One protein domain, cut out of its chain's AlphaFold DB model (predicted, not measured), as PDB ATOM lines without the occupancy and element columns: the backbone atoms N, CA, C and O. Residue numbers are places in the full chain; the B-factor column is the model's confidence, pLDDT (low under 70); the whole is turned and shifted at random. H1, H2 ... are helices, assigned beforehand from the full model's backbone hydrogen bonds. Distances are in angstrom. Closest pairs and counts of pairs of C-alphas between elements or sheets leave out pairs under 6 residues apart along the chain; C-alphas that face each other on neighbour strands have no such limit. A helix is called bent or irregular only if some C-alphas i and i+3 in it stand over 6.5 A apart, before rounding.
ATOM      1  N   THR A  72     -21.723   0.575   6.681       92.75
ATOM      2  CA  THR A  72     -22.912   0.042   5.999       92.75
ATOM      3  C   THR A  72     -23.904   1.152   5.613       92.75
ATOM      4  O   THR A  72     -23.675   2.333   5.876       92.75
ATOM      5  N   VAL A  73     -25.044   0.780   5.013       93.62
ATOM      6  CA  VAL A  73     -26.126   1.708   4.617       93.62
ATOM      7  C   VAL A  73     -26.689   2.547   5.776       93.62
ATOM      8  O   VAL A  73     -27.198   3.640   5.543       93.62
ATOM      9  N   SER A  74     -26.552   2.090   7.024       93.12
ATOM     10  CA  SER A  74     -26.965   2.841   8.217       93.12
ATOM     11  C   SER A  74     -25.956   3.894   8.687       93.12
ATOM     12  O   SER A  74     -26.186   4.541   9.709       93.12
ATOM     13  N   ASN A  75     -24.838   4.056   7.970       95.25
ATOM     14  CA  ASN A  75     -23.674   4.841   8.385       95.25
ATOM     15  C   ASN A  75     -23.057   4.356   9.720       95.25
ATOM     16  O   ASN A  75     -22.553   5.153  10.508       95.25
ATOM     17  N   MET A  76     -23.096   3.042   9.963       93.88
ATOM     18  CA  MET A  76     -22.411   2.352  11.068       93.88
ATOM     19  C   MET A  76     -21.590   1.176  10.532       93.88
ATOM     20  O   MET A  76     -21.978   0.569   9.525       93.88
ATOM     21  N   THR A  77     -20.499   0.812  11.204       94.06
ATOM     22  CA  THR A  77     -19.828  -0.484  10.990       94.06
ATOM     23  C   THR A  77     -20.490  -1.617  11.782       94.06
ATOM     24  O   THR A  77     -21.270  -1.386  12.713       94.06
ATOM     25  N   SER A  78     -20.149  -2.865  11.443       92.12
ATOM     26  CA  SER A  78     -20.589  -4.057  12.181       92.12
ATOM     27  C   SER A  78     -20.227  -4.002  13.676       92.12
ATOM     28  O   SER A  78     -21.034  -4.398  14.517       92.12
ATOM     29  N   GLU A  79     -19.053  -3.473  14.036       92.38
ATOM     30  CA  GLU A  79     -18.613  -3.361  15.439       92.38
ATOM     31  C   GLU A  79     -19.377  -2.281  16.218       92.38
ATOM     32  O   GLU A  79     -19.801  -2.510  17.356       92.38
ATOM     33  N   GLU A  80     -19.610  -1.120  15.599       94.25
ATOM     34  CA  GLU A  80     -20.411  -0.038  16.184       94.25
ATOM     35  C   GLU A  80     -21.848  -0.499  16.453       94.25
ATOM     36  O   GLU A  80     -22.391  -0.274  17.542       94.25
ATOM     37  N   TRP A  81     -22.437  -1.217  15.492       93.25
ATOM     38  CA  TRP A  81     -23.769  -1.796  15.619       93.25
ATOM     39  C   TRP A  81     -23.835  -2.877  16.713       93.25
ATOM     40  O   TRP A  81     -24.736  -2.824  17.554       93.25
ATOM     41  N   ILE A  82     -22.859  -3.796  16.794       92.00
ATOM     42  CA  ILE A  82     -22.772  -4.795  17.881       92.00
ATOM     43  C   ILE A  82     -22.709  -4.103  19.252       92.00
ATOM     44  O   ILE A  82     -23.381  -4.533  20.199       92.00
ATOM     45  N   LYS A  83     -21.924  -3.028  19.379       93.06
ATOM     46  CA  LYS A  83     -21.769  -2.256  20.623       93.06
ATOM     47  C   LYS A  83     -23.068  -1.552  21.025       93.06
ATOM     48  O   LYS A  83     -23.466  -1.623  22.192       93.06
ATOM     49  N   ALA A  84     -23.759  -0.926  20.071       92.50
ATOM     50  CA  ALA A  84     -25.082  -0.343  20.288       92.50
ATOM     51  C   ALA A  84     -26.110  -1.412  20.700       92.50
ATOM     52  O   ALA A  84     -26.764  -1.274  21.736       92.50
ATOM     53  N   TYR A  85     -26.207  -2.521  19.962       91.38
ATOM     54  CA  TYR A  85     -27.161  -3.601  20.231       91.38
ATOM     55  C   TYR A  85     -26.979  -4.228  21.623       91.38
ATOM     56  O   TYR A  85     -27.948  -4.403  22.368       91.38
ATOM     57  N   ASN A  86     -25.730  -4.495  22.022       91.38
ATOM     58  CA  ASN A  86     -25.399  -5.006  23.358       91.38
ATOM     59  C   ASN A  86     -25.613  -3.989  24.488       91.38
ATOM     60  O   ASN A  86     -25.668  -4.385  25.655       91.38
ATOM     61  N   THR A  87     -25.748  -2.703  24.162       92.19
ATOM     62  CA  THR A  87     -26.172  -1.670  25.114       92.19
ATOM     63  C   THR A  87     -27.696  -1.679  25.242       92.19
ATOM     64  O   THR A  87     -28.211  -1.854  26.344       92.19
ATOM     65  N   TYR A  88     -28.433  -1.618  24.124       89.00
ATOM     66  CA  TYR A  88     -29.901  -1.621  24.132       89.00
ATOM     67  C   TYR A  88     -30.513  -2.884  24.758       89.00
ATOM     68  O   TYR A  88     -31.469  -2.768  25.524       89.00
ATOM     69  N   ARG A  89     -29.945  -4.077  24.512       88.62
ATOM     70  CA  ARG A  89     -30.420  -5.348  25.105       88.62
ATOM     71  C   ARG A  89     -30.420  -5.338  26.646       88.62
ATOM     72  O   ARG A  89     -31.168  -6.104  27.246       88.62
ATOM     73  N   LYS A  90     -29.596  -4.497  27.284       88.88
ATOM     74  CA  LYS A  90     -29.439  -4.432  28.749       88.88
ATOM     75  C   LYS A  90     -30.427  -3.499  29.452       88.88
ATOM     76  O   LYS A  90     -30.473  -3.521  30.676       88.88
ATOM     77  N   TYR A  91     -31.198  -2.683  28.729       90.50
ATOM     78  CA  TYR A  91     -32.238  -1.859  29.350       90.50
ATOM     79  C   TYR A  91     -33.501  -2.691  29.606       90.50
ATOM     80  O   TYR A  91     -33.997  -3.353  28.692       90.50
ATOM     81  N   ASP A  92     -34.073  -2.597  30.809       88.56
ATOM     82  CA  ASP A  92     -35.237  -3.391  31.253       88.56
ATOM     83  C   ASP A  92     -36.440  -3.310  30.296       88.56
ATOM     84  O   ASP A  92     -37.153  -4.292  30.073       88.56
ATOM     85  N   LEU A  93     -36.629  -2.145  29.662       86.19
ATOM     86  CA  LEU A  93     -37.653  -1.897  28.645       86.19
ATOM     87  C   LEU A  93     -37.579  -2.884  27.463       86.19
ATOM     88  O   LEU A  93     -38.620  -3.274  26.928       86.19
ATOM     89  N   TYR A  94     -36.365  -3.289  27.080       81.94
ATOM     90  CA  TYR A  94     -36.080  -4.159  25.936       81.94
ATOM     91  C   TYR A  94     -35.658  -5.577  26.340       81.94
ATOM     92  O   TYR A  94     -35.815  -6.495  25.535       81.94
ATOM     93  N   ALA A  95     -35.182  -5.791  27.571       80.94
ATOM     94  CA  ALA A  95     -34.740  -7.100  28.066       80.94
ATOM     95  C   ALA A  95     -35.828  -8.187  27.925       80.94
ATOM     96  O   ALA A  95     -35.555  -9.289  27.454       80.94
ATOM     97  N   LYS A  96     -37.091  -7.845  28.218       82.44
ATOM     98  CA  LYS A  96     -38.275  -8.712  28.014       82.44
ATOM     99  C   LYS A  96     -38.592  -9.068  26.549       82.44
ATOM    100  O   LYS A  96     -39.440  -9.920  26.307       82.44
ATOM    101  N   TYR A  97     -37.937  -8.426  25.581       79.88
ATOM    102  CA  TYR A  97     -38.071  -8.678  24.141       79.88
ATOM    103  C   TYR A  97     -36.772  -9.239  23.523       79.88
ATOM    104  O   TYR A  97     -36.604  -9.239  22.302       79.88
ATOM    105  N   ALA A  98     -35.831  -9.714  24.348       77.19
ATOM    106  CA  ALA A  98     -34.544 -10.235  23.900       77.19
ATOM    107  C   ALA A  98     -34.675 -11.594  23.182       77.19
ATOM    108  O   ALA A  98     -34.537 -12.654  23.788       77.19
ATOM    109  N   GLY A  99     -34.885 -11.557  21.863       80.06
ATOM    110  CA  GLY A  99     -34.804 -12.738  20.994       80.06
ATOM    111  C   GLY A  99     -33.389 -13.332  20.883       80.06
ATOM    112  O   GLY A  99     -32.428 -12.848  21.494       80.06
ATOM    113  N   GLY A 100     -33.241 -14.376  20.061       85.88
ATOM    114  CA  GLY A 100     -31.956 -15.046  19.835       85.88
ATOM    115  C   GLY A 100     -30.878 -14.091  19.307       85.88
ATOM    116  O   GLY A 100     -31.095 -13.388  18.325       85.88
ATOM    117  N   TYR A 101     -29.714 -14.064  19.966       86.94
ATOM    118  CA  TYR A 101     -28.625 -13.126  19.661       86.94
ATOM    119  C   TYR A 101     -28.119 -13.262  18.214       86.94
ATOM    120  O   TYR A 101     -28.022 -12.263  17.506       86.94
ATOM    121  N   ASN A 102     -27.912 -14.498  17.746       87.31
ATOM    122  CA  ASN A 102     -27.387 -14.802  16.408       87.31
ATOM    123  C   ASN A 102     -28.328 -14.375  15.260       87.31
ATOM    124  O   ASN A 102     -27.897 -14.309  14.115       87.31
ATOM    125  N   PHE A 103     -29.592 -14.031  15.545       88.38
ATOM    126  CA  PHE A 103     -30.559 -13.570  14.538       88.38
ATOM    127  C   PHE A 103     -30.664 -12.040  14.430       88.38
ATOM    128  O   PHE A 103     -31.380 -11.527  13.570       88.38
ATOM    129  N   ALA A 104     -29.957 -11.293  15.283       90.25
ATOM    130  CA  ALA A 104     -30.120  -9.846  15.402       90.25
ATOM    131  C   ALA A 104     -29.749  -9.065  14.127       90.25
ATOM    132  O   ALA A 104     -30.478  -8.143  13.757       90.25
ATOM    133  N   GLY A 105     -28.659  -9.447  13.446       90.81
ATOM    134  CA  GLY A 105     -28.214  -8.798  12.203       90.81
ATOM    135  C   GLY A 105     -29.232  -8.978  11.077       90.81
ATOM    136  O   GLY A 105     -29.707  -8.006  10.504       90.81
ATOM    137  N   TYR A 106     -29.692 -10.214  10.862       91.44
ATOM    138  CA  TYR A 106     -30.703 -10.546   9.853       91.44
ATOM    139  C   TYR A 106     -32.010  -9.748  10.007       91.44
ATOM    140  O   TYR A 106     -32.598  -9.331   9.011       91.44
ATOM    141  N   VAL A 107     -32.465  -9.501  11.242       91.69
ATOM    142  CA  VAL A 107     -33.667  -8.681  11.504       91.69
ATOM    143  C   VAL A 107     -33.410  -7.192  11.227       91.69
ATOM    144  O   VAL A 107     -34.286  -6.497  10.704       91.69
ATOM    145  N   TYR A 108     -32.211  -6.696  11.545       92.31
ATOM    146  CA  TYR A 108     -31.796  -5.325  11.242       92.31
ATOM    147  C   TYR A 108     -31.719  -5.076   9.726       92.31
ATOM    148  O   TYR A 108     -32.324  -4.125   9.225       92.31
ATOM    149  N   ASP A 109     -31.083  -5.984   8.986       93.44
ATOM    150  CA  ASP A 109     -30.947  -5.905   7.529       93.44
ATOM    151  C   ASP A 109     -32.297  -6.061   6.816       93.44
ATOM    152  O   ASP A 109     -32.593  -5.311   5.884       93.44
ATOM    153  N   ALA A 110     -33.171  -6.959   7.288       95.62
ATOM    154  CA  ALA A 110     -34.537  -7.081   6.774       95.62
ATOM    155  C   ALA A 110     -35.349  -5.783   6.962       95.62
ATOM    156  O   ALA A 110     -36.099  -5.382   6.069       95.62
ATOM    157  N   THR A 111     -35.161  -5.087   8.089       96.12
ATOM    158  CA  THR A 111     -35.809  -3.791   8.363       96.12
ATOM    159  C   THR A 111     -35.319  -2.712   7.390       96.12
ATOM    160  O   THR A 111     -36.132  -1.985   6.811       96.12
ATOM    161  N   TRP A 112     -34.008  -2.649   7.131       96.56
ATOM    162  CA  TRP A 112     -33.434  -1.759   6.114       96.56
ATOM    163  C   TRP A 112     -33.901  -2.095   4.695       96.56
ATOM    164  O   TRP A 112     -34.270  -1.189   3.947       96.56
ATOM    165  N   ALA A 113     -33.954  -3.376   4.325       97.69
ATOM    166  CA  ALA A 113     -34.422  -3.813   3.011       97.69
ATOM    167  C   ALA A 113     -35.875  -3.375   2.743       97.69
ATOM    168  O   ALA A 113     -36.178  -2.882   1.651       97.69
ATOM    169  N   VAL A 114     -36.759  -3.471   3.745       97.88
ATOM    170  CA  VAL A 114     -38.139  -2.957   3.658       97.88
ATOM    171  C   VAL A 114     -38.151  -1.433   3.505       97.88
ATOM    172  O   VAL A 114     -38.799  -0.925   2.588       97.88
ATOM    173  N   ALA A 115     -37.407  -0.695   4.335       97.12
ATOM    174  CA  ALA A 115     -37.364   0.769   4.280       97.12
ATOM    175  C   ALA A 115     -36.865   1.299   2.919       97.12
ATOM    176  O   ALA A 115     -37.484   2.186   2.326       97.12
ATOM    177  N   LEU A 116     -35.794   0.705   2.381       96.69
ATOM    178  CA  LEU A 116     -35.243   1.037   1.063       96.69
ATOM    179  C   LEU A 116     -36.221   0.686  -0.069       96.69
ATOM    180  O   LEU A 116     -36.396   1.474  -0.999       96.69
ATOM    181  N   THR A 117     -36.904  -0.461   0.020       96.69
ATOM    182  CA  THR A 117     -37.917  -0.878  -0.968       96.69
ATOM    183  C   THR A 117     -39.107   0.085  -0.997       96.69
ATOM    184  O   THR A 117     -39.574   0.462  -2.076       96.69
ATOM    185  N   LEU A 118     -39.576   0.539   0.169       96.44
ATOM    186  CA  LEU A 118     -40.632   1.548   0.269       96.44
ATOM    187  C   LEU A 118     -40.172   2.885  -0.330       96.44
ATOM    188  O   LEU A 118     -40.812   3.383  -1.255       96.44
ATOM    189  N   ASN A 119     -39.023   3.414   0.098       95.44
ATOM    190  CA  ASN A 119     -38.474   4.673  -0.420       95.44
ATOM    191  C   ASN A 119     -38.336   4.674  -1.958       95.44
ATOM    192  O   ASN A 119     -38.798   5.594  -2.637       95.44
ATOM    193  N   ASN A 120     -37.779   3.597  -2.520       94.69
ATOM    194  CA  ASN A 120     -37.559   3.463  -3.962       94.69
ATOM    195  C   ASN A 120     -38.861   3.244  -4.760       94.69
ATOM    196  O   ASN A 120     -38.925   3.591  -5.941       94.69
ATOM    197  N   SER A 121     -39.910   2.678  -4.149       95.94
ATOM    198  CA  SER A 121     -41.193   2.430  -4.827       95.94
ATOM    199  C   SER A 121     -42.143   3.630  -4.796       95.94
ATOM    200  O   SER A 121     -42.849   3.846  -5.786       95.94
ATOM    201  N   ILE A 122     -42.122   4.454  -3.739       95.94
ATOM    202  CA  ILE A 122     -43.013   5.620  -3.564       95.94
ATOM    203  C   ILE A 122     -43.022   6.533  -4.798       95.94
ATOM    204  O   ILE A 122     -44.092   6.823  -5.331       95.94
ATOM    205  N   GLN A 123     -41.855   6.921  -5.331       90.69
ATOM    206  CA  GLN A 123     -41.783   7.813  -6.502       90.69
ATOM    207  C   GLN A 123     -42.361   7.208  -7.793       90.69
ATOM    208  O   GLN A 123     -42.736   7.944  -8.708       90.69
ATOM    209  N   ARG A 124     -42.408   5.873  -7.901       91.88
ATOM    210  CA  ARG A 124     -42.983   5.161  -9.053       91.88
ATOM    211  C   ARG A 124     -44.492   4.967  -8.896       91.88
ATOM    212  O   ARG A 124     -45.206   5.001  -9.893       91.88
ATOM    213  N   LEU A 125     -44.961   4.773  -7.663       90.31
ATOM    214  CA  LEU A 125     -46.382   4.661  -7.326       90.31
ATOM    215  C   LEU A 125     -47.087   6.022  -7.432       90.31
ATOM    216  O   LEU A 125     -48.137   6.113  -8.053       90.31
ATOM    217  N   ALA A 126     -46.450   7.101  -6.968       91.25
ATOM    218  CA  ALA A 126     -46.951   8.475  -7.090       91.25
ATOM    219  C   ALA A 126     -47.049   9.002  -8.542       91.25
ATOM    220  O   ALA A 126     -47.558  10.094  -8.758       91.25
ATOM    221  N   LYS A 127     -46.557   8.246  -9.536       90.44
ATOM    222  CA  LYS A 127     -46.704   8.521 -10.983       90.44
ATOM    223  C   LYS A 127     -47.713   7.584 -11.669       90.44
ATOM    224  O   LYS A 127     -47.735   7.502 -12.896       90.44
TER     225      LYS A 127
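What this domain is: This is residues 72 to 127 of the 129 residues of an uncharacterized protein of Trichoplax adhaerens (UniProt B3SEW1). One long helix, H3, makes the longest axis, and its last residues, 117 to 125, stick out. The shorter H1 is near H3, while the tiny H2, residues 92 to 95, stands free and apart from H3, in a loose arrangement in which no two helices clearly touch. The printed part has 56 residues, with three named helices in the order H1, H2, H3, no named strand, and the class all helix. It is loose, with a radius of gyration of the C-alphas of 14.6 A, and spans 45 by 24 by 17 A.

How they stand to each other: H3, residues 101 to 125, is near H1, residues 78 to 88, with 9 pairs of C-alphas within 10 A. H3 and H2, residues 92 to 95, are apart. H1 and H2 are close but not clearly touching; their closest C-alphas, of Tyr 88 and Tyr 94, are 6.9 A apart. In H1 every O i to N i+4 pair is within hydrogen-bond range, in H3 17 of 21; H2 is too short for such a pair.

Where its parts are: H3 measures 36.9 A, ending at C-alpha 125 (-46.382, 4.661, -7.326). It is irregular: C-alphas 102 and 105 are 7.4 A apart. H1 measures 15.3 A from C-alpha 78 (-20.589, -4.057, 12.181).

The domain as a whole: The farthest C-alphas, of Asp 92 and Lys 127, are 45.4 A apart. Both links are tight, the printed part has no cut, and no printed residue is under 70 in pLDDT.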